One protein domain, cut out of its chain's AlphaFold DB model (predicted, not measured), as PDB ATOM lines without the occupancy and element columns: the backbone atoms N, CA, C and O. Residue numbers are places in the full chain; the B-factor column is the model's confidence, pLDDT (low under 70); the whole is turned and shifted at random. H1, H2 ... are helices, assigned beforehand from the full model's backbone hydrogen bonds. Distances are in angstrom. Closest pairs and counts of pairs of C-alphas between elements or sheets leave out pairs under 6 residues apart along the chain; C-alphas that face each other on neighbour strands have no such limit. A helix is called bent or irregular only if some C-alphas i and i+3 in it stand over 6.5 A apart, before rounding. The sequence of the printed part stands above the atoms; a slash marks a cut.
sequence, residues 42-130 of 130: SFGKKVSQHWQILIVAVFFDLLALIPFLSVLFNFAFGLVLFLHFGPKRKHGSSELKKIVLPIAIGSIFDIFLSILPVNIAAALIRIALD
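What this domain is: This is residues 42 to 130 of the 130 residues of an uncharacterized protein of Candidatus Moranbacteria bacterium (UniProt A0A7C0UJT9). Look for a long, thin helical loop: the bent helix H2 makes one side, H3 and H4, one after the other, run back as the other side, and short H1 turns across the end where H4 finishes. The two sides pack where H4 meets H2a, and spread toward the other end, where residues 76 to 103 stand free. The printed part has 89 residues with four named helices, H1 to H4 in order, and no named strand: all helix. It is an extended rod, radius of gyration of the C-alphas 20.3 A, spanning 62 by 21 by 17 A.

How they stand to each other: Begin with H2, residues 51 to 85, assigned as one helix by its hydrogen bonds but bent: C-alphas 64 and 67 are 6.8 A apart, and arms H2a, residues 51 to 64, and H2b, residues 67 to 85, stand at a steep tilt of 42 degrees. H4, residues 118 to 129, touches H2a, opposite ways at a shallow tilt of 24 degrees; their closest C-alphas are those of Ala 57 and Asn 119, 5.0 A. H3, residues 95 to 114, is close to but not clearly touching H2b, closest C-alphas Phe 68 and Ile 111, 7.3 A. H1, residues 43 to 49, touches residues 124 to 128 of H4, closest C-alphas Lys 46 and Ile 127, 6.2 A. Each O i to N i+4 pair is within hydrogen-bond range in H1, H2a and H4; 14 of 15 are in H2b and 15 of 16 in H3.

Where its parts are: Find C-alpha 43 at (-32.415, 4.002, -13.002); H1 runs 10.0 A from there. H2a covers 19.9 A, H2b 27.8 A and H3 28.9 A; H4 covers 16.5 A to C-alpha 129 at (-26.294, 8.950, -7.375).

The domain as a whole: The farthest C-alphas, Ser 42 and His 91, are 62.2 A apart. The printed part has no cut and no long link. Look for pLDDT under 70 at residues 86 to 103, 106 to 107, 110 to 111 and 114.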
ATOM      1  N   SER A  42     -32.570  -0.381 -11.027       74.31
ATOM      2  CA  SER A  42     -32.420   0.233 -12.342       74.31
ATOM      3  C   SER A  42     -32.847   1.697 -12.258       74.31
ATOM      4  O   SER A  42     -33.761   2.041 -11.504       74.31
ATOM      5  N   PHE A  43     -32.189   2.558 -13.032       74.62
ATOM      6  CA  PHE A  43     -32.415   4.002 -13.002       74.62
ATOM      7  C   PHE A  43     -33.910   4.366 -13.081       74.62
ATOM      8  O   PHE A  43     -34.394   5.177 -12.299       74.62
ATOM      9  N   GLY A  44     -34.685   3.660 -13.913       77.06
ATOM     10  CA  GLY A  44     -36.139   3.841 -14.000       77.06
ATOM     11  C   GLY A  44     -36.904   3.560 -12.698       77.06
ATOM     12  O   GLY A  44     -37.842   4.284 -12.378       77.06
ATOM     13  N   LYS A  45     -36.493   2.563 -11.898       77.75
ATOM     14  CA  LYS A  45     -37.102   2.307 -10.577       77.75
ATOM     15  C   LYS A  45     -36.706   3.363  -9.544       77.75
ATOM     16  O   LYS A  45     -37.522   3.698  -8.692       77.75
ATOM     17  N   LYS A  46     -35.487   3.909  -9.626       78.81
ATOM     18  CA  LYS A  46     -35.055   5.027  -8.770       78.81
ATOM     19  C   LYS A  46     -35.841   6.299  -9.089       78.81
ATOM     20  O   LYS A  46     -36.349   6.951  -8.182       78.81
ATOM     21  N   VAL A  47     -36.037   6.587 -10.376       81.38
ATOM     22  CA  VAL A  47     -36.880   7.690 -10.862       81.38
ATOM     23  C   VAL A  47     -38.327   7.526 -10.398       81.38
ATOM     24  O   VAL A  47     -38.905   8.474  -9.873       81.38
ATOM     25  N   SER A  48     -38.902   6.322 -10.506       81.12
ATOM     26  CA  SER A  48     -40.285   6.094 -10.070       81.12
ATOM     27  C   SER A  48     -40.470   6.215  -8.556       81.12
ATOM     28  O   SER A  48     -41.576   6.497  -8.117       81.12
ATOM     29  N   GLN A  49     -39.433   5.988  -7.745       84.88
ATOM     30  CA  GLN A  49     -39.504   6.211  -6.296       84.88
ATOM     31  C   GLN A  49     -39.488   7.700  -5.939       84.88
ATOM     32  O   GLN A  49     -40.132   8.098  -4.973       84.88
ATOM     33  N   HIS A  50     -38.820   8.526  -6.745       84.12
ATOM     34  CA  HIS A  50     -38.631   9.959  -6.502       84.12
ATOM     35  C   HIS A  50     -39.502  10.845  -7.412       84.12
ATOM     36  O   HIS A  50     -39.213  12.025  -7.607       84.12
ATOM     37  N   TRP A  51     -40.594  10.299  -7.961       83.94
ATOM     38  CA  TRP A  51     -41.475  10.995  -8.910       83.94
ATOM     39  C   TRP A  51     -42.039  12.316  -8.361       83.94
ATOM     40  O   TRP A  51     -42.178  13.284  -9.103       83.94
ATOM     41  N   GLN A  52     -42.302  12.386  -7.052       87.56
ATOM     42  CA  GLN A  52     -42.782  13.597  -6.376       87.56
ATOM     43  C   GLN A  52     -41.760  14.738  -6.469       87.56
ATOM     44  O   GLN A  52     -42.128  15.874  -6.754       87.56
ATOM     45  N   ILE A  53     -40.472  14.429  -6.291       86.06
ATOM     46  CA  ILE A  53     -39.376  15.406  -6.383       86.06
ATOM     47  C   ILE A  53     -39.220  15.884  -7.828       86.06
ATOM     48  O   ILE A  53     -39.019  17.071  -8.059       86.06
ATOM     49  N   LEU A  54     -39.385  14.985  -8.801       86.50
ATOM     50  CA  LEU A  54     -39.384  15.326 -10.223       86.50
ATOM     51  C   LEU A  54     -40.521  16.286 -10.594       86.50
ATOM     52  O   LEU A  54     -40.277  17.255 -11.304       86.50
ATOM     53  N   ILE A  55     -41.737  16.071 -10.085       86.12
ATOM     54  CA  ILE A  55     -42.863  16.989 -10.323       86.12
ATOM     55  C   ILE A  55     -42.584  18.370  -9.733       86.12
ATOM     56  O   ILE A  55     -42.817  19.381 -10.394       86.12
ATOM     57  N   VAL A  56     -42.070  18.424  -8.503       87.06
ATOM     58  CA  VAL A  56     -41.715  19.694  -7.862       87.06
ATOM     59  C   VAL A  56     -40.615  20.406  -8.654       87.06
ATOM     60  O   VAL A  56     -40.736  21.598  -8.915       87.06
ATOM     61  N   ALA A  57     -39.592  19.683  -9.113       87.06
ATOM     62  CA  ALA A  57     -38.531  20.237  -9.949       87.06
ATOM     63  C   ALA A  57     -39.069  20.827 -11.265       87.06
ATOM     64  O   ALA A  57     -38.717  21.951 -11.610       87.06
ATOM     65  N   VAL A  58     -39.980  20.122 -11.947       86.81
ATOM     66  CA  VAL A  58     -40.661  20.625 -13.156       86.81
ATOM     67  C   VAL A  58     -41.443  21.905 -12.860       86.81
ATOM     68  O   VAL A  58     -41.399  22.850 -13.643       86.81
ATOM     69  N   PHE A  59     -42.147  21.959 -11.730       87.38
ATOM     70  CA  PHE A  59     -42.904  23.144 -11.338       87.38
ATOM     71  C   PHE A  59     -41.991  24.351 -11.091       87.38
ATOM     72  O   PHE A  59     -42.270  25.441 -11.586       87.38
ATOM     73  N   PHE A  60     -40.873  24.163 -10.385       85.56
ATOM     74  CA  PHE A  60     -39.895  25.232 -10.168       85.56
ATOM     75  C   PHE A  60     -39.216  25.685 -11.466       85.56
ATOM     76  O   PHE A  60     -39.040  26.887 -11.654       85.56
ATOM     77  N   ASP A  61     -38.905  24.766 -12.383       84.19
ATOM     78  CA  ASP A  61     -38.366  25.118 -13.704       84.19
ATOM     79  C   ASP A  61     -39.389  25.903 -14.552       84.19
ATOM     80  O   ASP A  61     -39.027  26.866 -15.225       84.19
ATOM     81  N   LEU A  62     -40.686  25.580 -14.466       82.75
ATOM     82  CA  LEU A  62     -41.751  26.361 -15.115       82.75
ATOM     83  C   LEU A  62     -41.891  27.767 -14.520       82.75
ATOM     84  O   LEU A  62     -42.061  28.737 -15.259       82.75
ATOM     85  N   LEU A  63     -41.809  27.896 -13.194       81.88
ATOM     86  CA  LEU A  63     -41.838  29.203 -12.535       81.88
ATOM     87  C   LEU A  63     -40.610  30.049 -12.894       81.88
ATOM     88  O   LEU A  63     -40.735  31.264 -13.052       81.88
ATOM     89  N   ALA A  64     -39.449  29.418 -13.083       79.88
ATOM     90  CA  ALA A  64     -38.238  30.092 -13.539       79.88
ATOM     91  C   ALA A  64     -38.377  30.670 -14.960       79.88
ATOM     92  O   ALA A  64     -37.692  31.636 -15.281       79.88
ATOM     93  N   LEU A  65     -39.304  30.163 -15.783       77.31
ATOM     94  CA  LEU A  65     -39.573  30.685 -17.129       77.31
ATOM     95  C   LEU A  65     -40.354  32.015 -17.140       77.31
ATOM     96  O   LEU A  65     -40.256  32.781 -18.099       77.31
ATOM     97  N   ILE A  66     -41.136  32.300 -16.094       79.50
ATOM     98  CA  ILE A  66     -42.016  33.481 -16.000       79.50
ATOM     99  C   ILE A  66     -41.280  34.814 -16.243       79.50
ATOM    100  O   ILE A  66     -41.773  35.603 -17.054       79.50
ATOM    101  N   PRO A  67     -40.122  35.108 -15.616       72.81
ATOM    102  CA  PRO A  67     -39.407  36.362 -15.875       72.81
ATOM    103  C   PRO A  67     -39.006  36.544 -17.351       72.81
ATOM    104  O   PRO A  67     -38.981  37.673 -17.849       72.81
ATOM    105  N   PHE A  68     -38.788  35.449 -18.087       73.56
ATOM    106  CA  PHE A  68     -38.372  35.478 -19.492       73.56
ATOM    107  C   PHE A  68     -39.523  35.714 -20.473       73.56
ATOM    108  O   PHE A  68     -39.280  36.178 -21.587       73.56
ATOM    109  N   LEU A  69     -40.779  35.484 -20.066       76.25
ATOM    110  CA  LEU A  69     -41.939  35.767 -20.920       76.25
ATOM    111  C   LEU A  69     -41.989  37.246 -21.330       76.25
ATOM    112  O   LEU A  69     -42.258  37.553 -22.487       76.25
ATOM    113  N   SER A  70     -41.687  38.163 -20.405       73.25
ATOM    114  CA  SER A  70     -41.690  39.608 -20.685       73.25
ATOM    115  C   SER A  70     -40.643  40.005 -21.731       73.25
ATOM    116  O   SER A  70     -40.928  40.790 -22.637       73.25
ATOM    117  N   VAL A  71     -39.451  39.409 -21.651       75.44
ATOM    118  CA  VAL A  71     -38.358  39.611 -22.608       75.44
ATOM    119  C   VAL A  71     -38.758  39.067 -23.973       75.44
ATOM    120  O   VAL A  71     -38.567  39.749 -24.977       75.44
ATOM    121  N   LEU A  72     -39.381  37.886 -24.015       78.31
ATOM    122  CA  LEU A  72     -39.850  37.267 -25.253       78.31
ATOM    123  C   LEU A  72     -40.905  38.131 -25.958       78.31
ATOM    124  O   LEU A  72     -40.795  38.373 -27.160       78.31
ATOM    125  N   PHE A  73     -41.892  38.647 -25.218       79.25
ATOM    126  CA  PHE A  73     -42.913  39.535 -25.777       79.25
ATOM    127  C   PHE A  73     -42.333  40.873 -26.243       79.25
ATOM    128  O   PHE A  73     -42.655  41.316 -27.345       79.25
ATOM    129  N   ASN A  74     -41.438  41.490 -25.466       79.12
ATOM    130  CA  ASN A  74     -40.778  42.737 -25.862       79.12
ATOM    131  C   ASN A  74     -39.880  42.548 -27.089       79.12
ATOM    132  O   ASN A  74     -39.859  43.401 -27.975       79.12
ATOM    133  N   PHE A  75     -39.175  41.420 -27.183       79.62
ATOM    134  CA  PHE A  75     -38.360  41.087 -28.345       79.62
ATOM    135  C   PHE A  75     -39.224  40.852 -29.588       79.62
ATOM    136  O   PHE A  75     -38.936  41.410 -30.646       79.62
ATOM    137  N   ALA A  76     -40.315  40.089 -29.466       79.62
ATOM    138  CA  ALA A  76     -41.262  39.870 -30.556       79.62
ATOM    139  C   ALA A  76     -41.898  41.188 -31.022       79.62
ATOM    140  O   ALA A  76     -41.970  41.453 -32.221       79.62
ATOM    141  N   PHE A  77     -42.296  42.050 -30.086       78.50
ATOM    142  CA  PHE A  77     -42.833  43.370 -30.395       78.50
ATOM    143  C   PHE A  77     -41.795  44.265 -31.087       78.50
ATOM    144  O   PHE A  77     -42.089  44.870 -32.116       78.50
ATOM    145  N   GLY A  78     -40.554  44.286 -30.592       80.38
ATOM    146  CA  GLY A  78     -39.440  44.993 -31.223       80.38
ATOM    147  C   GLY A  78     -39.133  44.483 -32.634       80.38
ATOM    148  O   GLY A  78     -38.905  45.284 -33.539       80.38
ATOM    149  N   LEU A  79     -39.202  43.167 -32.857       80.50
ATOM    150  CA  LEU A  79     -39.048  42.551 -34.175       80.50
ATOM    151  C   LEU A  79     -40.174  42.976 -35.124       80.50
ATOM    152  O   LEU A  79     -39.903  43.321 -36.271       80.50
ATOM    153  N   VAL A  80     -41.425  42.989 -34.657       79.12
ATOM    154  CA  VAL A  80     -42.578  43.449 -35.446       79.12
ATOM    155  C   VAL A  80     -42.419  44.920 -35.827       79.12
ATOM    156  O   VAL A  80     -42.578  45.263 -36.998       79.12
ATOM    157  N   LEU A  81     -42.035  45.783 -34.880       76.94
ATOM    158  CA  LEU A  81     -41.749  47.192 -35.155       76.94
ATOM    159  C   LEU A  81     -40.604  47.352 -36.159       76.94
ATOM    160  O   LEU A  81     -40.711  48.154 -37.083       76.94
ATOM    161  N   PHE A  82     -39.538  46.565 -36.022       76.00
ATOM    162  CA  PHE A  82     -38.420  46.573 -36.959       76.00
ATOM    163  C   PHE A  82     -38.822  46.073 -38.353       76.00
ATOM    164  O   PHE A  82     -38.394  46.642 -39.347       76.00
ATOM    165  N   LEU A  83     -39.662  45.046 -38.473       78.44
ATOM    166  CA  LEU A  83     -40.146  44.572 -39.773       78.44
ATOM    167  C   LEU A  83     -41.099  45.579 -40.433       78.44
ATOM    168  O   LEU A  83     -41.092  45.715 -41.655       78.44
ATOM    169  N   HIS A  84     -41.905  46.285 -39.636       76.50
ATOM    170  CA  HIS A  84     -42.910  47.219 -40.136       76.50
ATOM    171  C   HIS A  84     -42.331  48.601 -40.480       76.50
ATOM    172  O   HIS A  84     -42.608  49.141 -41.550       76.50
ATOM    173  N   PHE A  85     -41.504  49.163 -39.594       76.56
ATOM    174  CA  PHE A  85     -40.907  50.499 -39.727       76.56
ATOM    175  C   PHE A  85     -39.421  50.478 -40.099       76.56
ATOM    176  O   PHE A  85     -38.813  51.535 -40.274       76.56
ATOM    177  N   GLY A  86     -38.811  49.298 -40.214       66.69
ATOM    178  CA  GLY A  86     -37.393  49.169 -40.524       66.69
ATOM    179  C   GLY A  86     -37.027  49.780 -41.875       66.69
ATOM    180  O   GLY A  86     -37.824  49.773 -42.820       66.69
ATOM    181  N   PRO A  87     -35.802  50.316 -41.996       59.94
ATOM    182  CA  PRO A  87     -35.381  51.043 -43.180       59.94
ATOM    183  C   PRO A  87     -35.446  50.145 -44.425       59.94
ATOM    184  O   PRO A  87     -34.670  49.204 -44.576       59.94
ATOM    185  N   LYS A  88     -36.327  50.486 -45.379       63.19
ATOM    186  CA  LYS A  88     -36.439  49.815 -46.692       63.19
ATOM    187  C   LYS A  88     -35.201  49.991 -47.590       63.19
ATOM    188  O   LYS A  88     -35.193  49.501 -48.718       63.19
ATOM    189  N   ARG A  89     -34.158  50.710 -47.154       51.75
ATOM    190  CA  ARG A  89     -32.990  51.035 -47.985       51.75
ATOM    191  C   ARG A  89     -31.660  50.792 -47.277       51.75
ATOM    192  O   ARG A  89     -31.417  51.242 -46.163       51.75
ATOM    193  N   LYS A  90     -30.799  50.092 -48.020       55.97
ATOM    194  CA  LYS A  90     -29.378  49.824 -47.796       55.97
ATOM    195  C   LYS A  90     -28.599  51.130 -47.558       55.97
ATOM    196  O   LYS A  90     -28.190  51.761 -48.521       55.97
ATOM    197  N   HIS A  91     -28.351  51.519 -46.313       46.09
ATOM    198  CA  HIS A  91     -27.189  52.345 -45.968       46.09
ATOM    199  C   HIS A  91     -26.914  52.253 -44.463       46.09
ATOM    200  O   HIS A  91     -27.783  52.565 -43.659       46.09
ATOM    201  N   GLY A  92     -25.715  51.781 -44.094       50.78
ATOM    202  CA  GLY A  92     -25.237  51.714 -42.700       50.78
ATOM    203  C   GLY A  92     -24.998  50.305 -42.131       50.78
ATOM    204  O   GLY A  92     -25.015  50.117 -40.919       50.78
ATOM    205  N   SER A  93     -24.805  49.286 -42.977       54.53
ATOM    206  CA  SER A  93     -24.903  47.869 -42.591       54.53
ATOM    207  C   SER A  93     -23.702  47.243 -41.868       54.53
ATOM    208  O   SER A  93     -23.774  46.055 -41.574       54.53
ATOM    209  N   SER A  94     -22.601  47.953 -41.613       55.81
ATOM    210  CA  SER A  94     -21.419  47.371 -40.947       55.81
ATOM    211  C   SER A  94     -21.354  47.718 -39.459       55.81
ATOM    212  O   SER A  94     -21.225  46.818 -38.639       55.81
ATOM    213  N   GLU A  95     -21.512  48.990 -39.096       56.94
ATOM    214  CA  GLU A  95     -21.398  49.465 -37.706       56.94
ATOM    215  C   GLU A  95     -22.600  49.045 -36.842       56.94
ATOM    216  O   GLU A  95     -22.426  48.475 -35.767       56.94
ATOM    217  N   LEU A  96     -23.829  49.192 -37.352       56.78
ATOM    218  CA  LEU A  96     -25.036  48.724 -36.655       56.78
ATOM    219  C   LEU A  96     -25.049  47.200 -36.480       56.78
ATOM    220  O   LEU A  96     -25.441  46.711 -35.427       56.78
ATOM    221  N   LYS A  97     -24.568  46.432 -37.466       57.28
ATOM    222  CA  LYS A  97     -24.454  44.970 -37.327       57.28
ATOM    223  C   LYS A  97     -23.394  44.568 -36.301       57.28
ATOM    224  O   LYS A  97     -23.627  43.611 -35.577       57.28
ATOM    225  N   LYS A  98     -22.272  45.290 -36.192       59.41
ATOM    226  CA  LYS A  98     -21.233  45.001 -35.188       59.41
ATOM    227  C   LYS A  98     -21.722  45.159 -33.748       59.41
ATOM    228  O   LYS A  98     -21.193  44.478 -32.886       59.41
ATOM    229  N   ILE A  99     -22.704  46.025 -33.492       61.28
ATOM    230  CA  ILE A  99     -23.243  46.263 -32.142       61.28
ATOM    231  C   ILE A  99     -24.499  45.418 -31.901       61.28
ATOM    232  O   ILE A  99     -24.614  44.738 -30.886       61.28
ATOM    233  N   VAL A 100     -25.429  45.404 -32.858       65.81
ATOM    234  CA  VAL A 100     -26.718  44.713 -32.707       65.81
ATOM    235  C   VAL A 100     -26.549  43.196 -32.726       65.81
ATOM    236  O   VAL A 100     -27.227  42.507 -31.971       65.81
ATOM    237  N   LEU A 101     -25.643  42.655 -33.548       64.38
ATOM    238  CA  LEU A 101     -25.455  41.210 -33.661       64.38
ATOM    239  C   LEU A 101     -24.926  40.570 -32.362       64.38
ATOM    240  O   LEU A 101     -25.537  39.599 -31.931       64.38
ATOM    241  N   PRO A 102     -23.876  41.080 -31.685       68.62
ATOM    242  CA  PRO A 102     -23.449  40.515 -30.405       68.62
ATOM    243  C   PRO A 102     -24.453  40.748 -29.272       68.62
ATOM    244  O   PRO A 102     -24.587  39.871 -28.428       68.62
ATOM    245  N   ILE A 103     -25.206  41.857 -29.260       68.62
ATOM    246  CA  ILE A 103     -26.279  42.065 -28.268       68.62
ATOM    247  C   ILE A 103     -27.418  41.060 -28.486       68.62
ATOM    248  O   ILE A 103     -27.913  40.467 -27.528       68.62
ATOM    249  N   ALA A 104     -27.808  40.829 -29.741       70.00
ATOM    250  CA  ALA A 104     -28.832  39.854 -30.091       70.00
ATOM    251  C   ALA A 104     -28.367  38.423 -29.801       70.00
ATOM    252  O   ALA A 104     -29.105  37.667 -29.181       70.00
ATOM    253  N   ILE A 105     -27.137  38.061 -30.184       71.50
ATOM    254  CA  ILE A 105     -26.551  36.749 -29.879       71.50
ATOM    255  C   ILE A 105     -26.442  36.559 -28.366       71.50
ATOM    256  O   ILE A 105     -26.869  35.524 -27.875       71.50
ATOM    257  N   GLY A 106     -25.934  37.553 -27.631       69.56
ATOM    258  CA  GLY A 106     -25.827  37.515 -26.174       69.56
ATOM    259  C   GLY A 106     -27.186  37.325 -25.506       69.56
ATOM    260  O   GLY A 106     -27.327  36.440 -24.675       69.56
ATOM    261  N   SER A 107     -28.210  38.064 -25.944       69.38
ATOM    262  CA  SER A 107     -29.577  37.934 -25.416       69.38
ATOM    263  C   SER A 107     -30.208  36.581 -25.752       69.38
ATOM    264  O   SER A 107     -30.875  35.987 -24.913       69.38
ATOM    265  N   ILE A 108     -29.987  36.060 -26.963       73.31
ATOM    266  CA  ILE A 108     -30.455  34.725 -27.359       73.31
ATOM    267  C   ILE A 108     -29.763  33.654 -26.511       73.31
ATOM    268  O   ILE A 108     -30.423  32.737 -26.030       73.31
ATOM    269  N   PHE A 109     -28.451  33.770 -26.302       71.75
ATOM    270  CA  PHE A 109     -27.686  32.827 -25.492       71.75
ATOM    271  C   PHE A 109     -28.125  32.857 -24.022       71.75
ATOM    272  O   PHE A 109     -28.257  31.801 -23.413       71.75
ATOM    273  N   ASP A 110     -28.424  34.040 -23.485       66.94
ATOM    274  CA  ASP A 110     -28.942  34.224 -22.126       66.94
ATOM    275  C   ASP A 110     -30.342  33.602 -21.965       66.94
ATOM    276  O   ASP A 110     -30.619  32.929 -20.978       66.94
ATOM    277  N   ILE A 111     -31.194  33.707 -22.994       69.88
ATOM    278  CA  ILE A 111     -32.496  33.019 -23.052       69.88
ATOM    279  C   ILE A 111     -32.325  31.491 -23.110       69.88
ATOM    280  O   ILE A 111     -33.034  30.757 -22.428       69.88
ATOM    281  N   PHE A 112     -31.387  30.977 -23.909       70.94
ATOM    282  CA  PHE A 112     -31.135  29.532 -23.966       70.94
ATOM    283  C   PHE A 112     -30.565  28.993 -22.651       70.94
ATOM    284  O   PHE A 112     -30.949  27.906 -22.218       70.94
ATOM    285  N   LEU A 113     -29.672  29.750 -22.010       70.38
ATOM    286  CA  LEU A 113     -29.123  29.401 -20.705       70.38
ATOM    287  C   LEU A 113     -30.166  29.487 -19.592       70.38
ATOM    288  O   LEU A 113     -30.091  28.711 -18.643       70.38
ATOM    289  N   SER A 114     -31.154  30.371 -19.711       66.44
ATOM    290  CA  SER A 114     -32.191  30.515 -18.695       66.44
ATOM    291  C   SER A 114     -33.336  29.508 -18.791       66.44
ATOM    292  O   SER A 114     -33.983  29.226 -17.786       66.44
ATOM    293  N   ILE A 115     -33.571  28.937 -19.976       70.12
ATOM    294  CA  ILE A 115     -34.571  27.878 -20.202       70.12
ATOM    295  C   ILE A 115     -34.036  26.496 -19.796       70.12
ATOM    296  O   ILE A 115     -34.796  25.525 -19.746       70.12
ATOM    297  N   LEU A 116     -32.738  26.372 -19.493       76.31
ATOM    298  CA  LEU A 116     -32.177  25.117 -19.003       76.31
ATOM    299  C   LEU A 116     -32.945  24.665 -17.750       76.31
ATOM    300  O   LEU A 116     -33.005  25.408 -16.771       76.31
ATOM    301  N   PRO A 117     -33.515  23.448 -17.748       81.44
ATOM    302  CA  PRO A 117     -34.273  22.941 -16.616       81.44
ATOM    303  C   PRO A 117     -33.308  22.455 -15.527       81.44
ATOM    304  O   PRO A 117     -33.047  21.258 -15.360       81.44
ATOM    305  N   VAL A 118     -32.683  23.420 -14.845       83.12
ATOM    306  CA  VAL A 118     -31.607  23.189 -13.875       83.12
ATOM    307  C   VAL A 118     -32.108  22.332 -12.716       83.12
ATOM    308  O   VAL A 118     -31.382  21.445 -12.262       83.12
ATOM    309  N   ASN A 119     -33.352  22.530 -12.266       83.94
ATOM    310  CA  ASN A 119     -33.890  21.768 -11.144       83.94
ATOM    311  C   ASN A 119     -34.173  20.316 -11.540       83.94
ATOM    312  O   ASN A 119     -33.847  19.409 -10.771       83.94
ATOM    313  N   ILE A 120     -34.709  20.062 -12.741       86.00
ATOM    314  CA  ILE A 120     -34.870  18.694 -13.259       86.00
ATOM    315  C   ILE A 120     -33.503  18.016 -13.414       86.00
ATOM    316  O   ILE A 120     -33.343  16.869 -12.994       86.00
ATOM    317  N   ALA A 121     -32.507  18.706 -13.977       84.25
ATOM    318  CA  ALA A 121     -31.164  18.154 -14.148       84.25
ATOM    319  C   ALA A 121     -30.523  17.789 -12.798       84.25
ATOM    320  O   ALA A 121     -30.009  16.680 -12.633       84.25
ATOM    321  N   ALA A 122     -30.617  18.679 -11.807       84.94
ATOM    322  CA  ALA A 122     -30.130  18.429 -10.454       84.94
ATOM    323  C   ALA A 122     -30.858  17.251  -9.785       84.94
ATOM    324  O   ALA A 122     -30.214  16.383  -9.190       84.94
ATOM    325  N   ALA A 123     -32.186  17.176  -9.929       83.31
ATOM    326  CA  ALA A 123     -32.988  16.074  -9.406       83.31
ATOM    327  C   ALA A 123     -32.595  14.733 -10.046       83.31
ATOM    328  O   ALA A 123     -32.401  13.747  -9.337       83.31
ATOM    329  N   LEU A 124     -32.406  14.688 -11.367       85.94
ATOM    330  CA  LEU A 124     -32.002  13.476 -12.082       85.94
ATOM    331  C   LEU A 124     -30.591  13.012 -11.707       85.94
ATOM    332  O   LEU A 124     -30.390  11.816 -11.508       85.94
ATOM    333  N   ILE A 125     -29.632  13.933 -11.564       86.94
ATOM    334  CA  ILE A 125     -28.279  13.607 -11.091       86.94
ATOM    335  C   ILE A 125     -28.346  13.028  -9.678       86.94
ATOM    336  O   ILE A 125     -27.707  12.017  -9.397       86.94
ATOM    337  N   ARG A 126     -29.154  13.619  -8.791       83.38
ATOM    338  CA  ARG A 126     -29.308  13.106  -7.428       83.38
ATOM    339  C   ARG A 126     -29.914  11.702  -7.409       83.38
ATOM    340  O   ARG A 126     -29.377  10.834  -6.733       83.38
ATOM    341  N   ILE A 127     -30.955  11.468  -8.207       82.50
ATOM    342  CA  ILE A 127     -31.599  10.154  -8.371       82.50
ATOM    343  C   ILE A 127     -30.652   9.123  -9.010       82.50
ATOM    344  O   ILE A 127     -30.793   7.926  -8.773       82.50
ATOM    345  N   ALA A 128     -29.698   9.555  -9.842       80.50
ATOM    346  CA  ALA A 128     -28.675   8.673 -10.402       80.50
ATOM    347  C   ALA A 128     -27.632   8.240  -9.356       80.50
ATOM    348  O   ALA A 128     -27.102   7.131  -9.454       80.50
ATOM    349  N   LEU A 129     -27.326   9.127  -8.401       80.62
ATOM    350  CA  LEU A 129     -26.294   8.950  -7.375       80.62
ATOM    351  C   LEU A 129     -26.781   8.206  -6.119       80.62
ATOM    352  O   LEU A 129     -25.973   7.502  -5.514       80.62
ATOM    353  N   ASP A 130     -28.053   8.350  -5.733       70.44
ATOM    354  CA  ASP A 130     -28.733   7.457  -4.769       70.44
ATOM    355  C   ASP A 130     -28.908   6.071  -5.388       70.44
ATOM    356  O   ASP A 130     -28.655   5.006  -4.773       70.44
TER     357      ASP A 130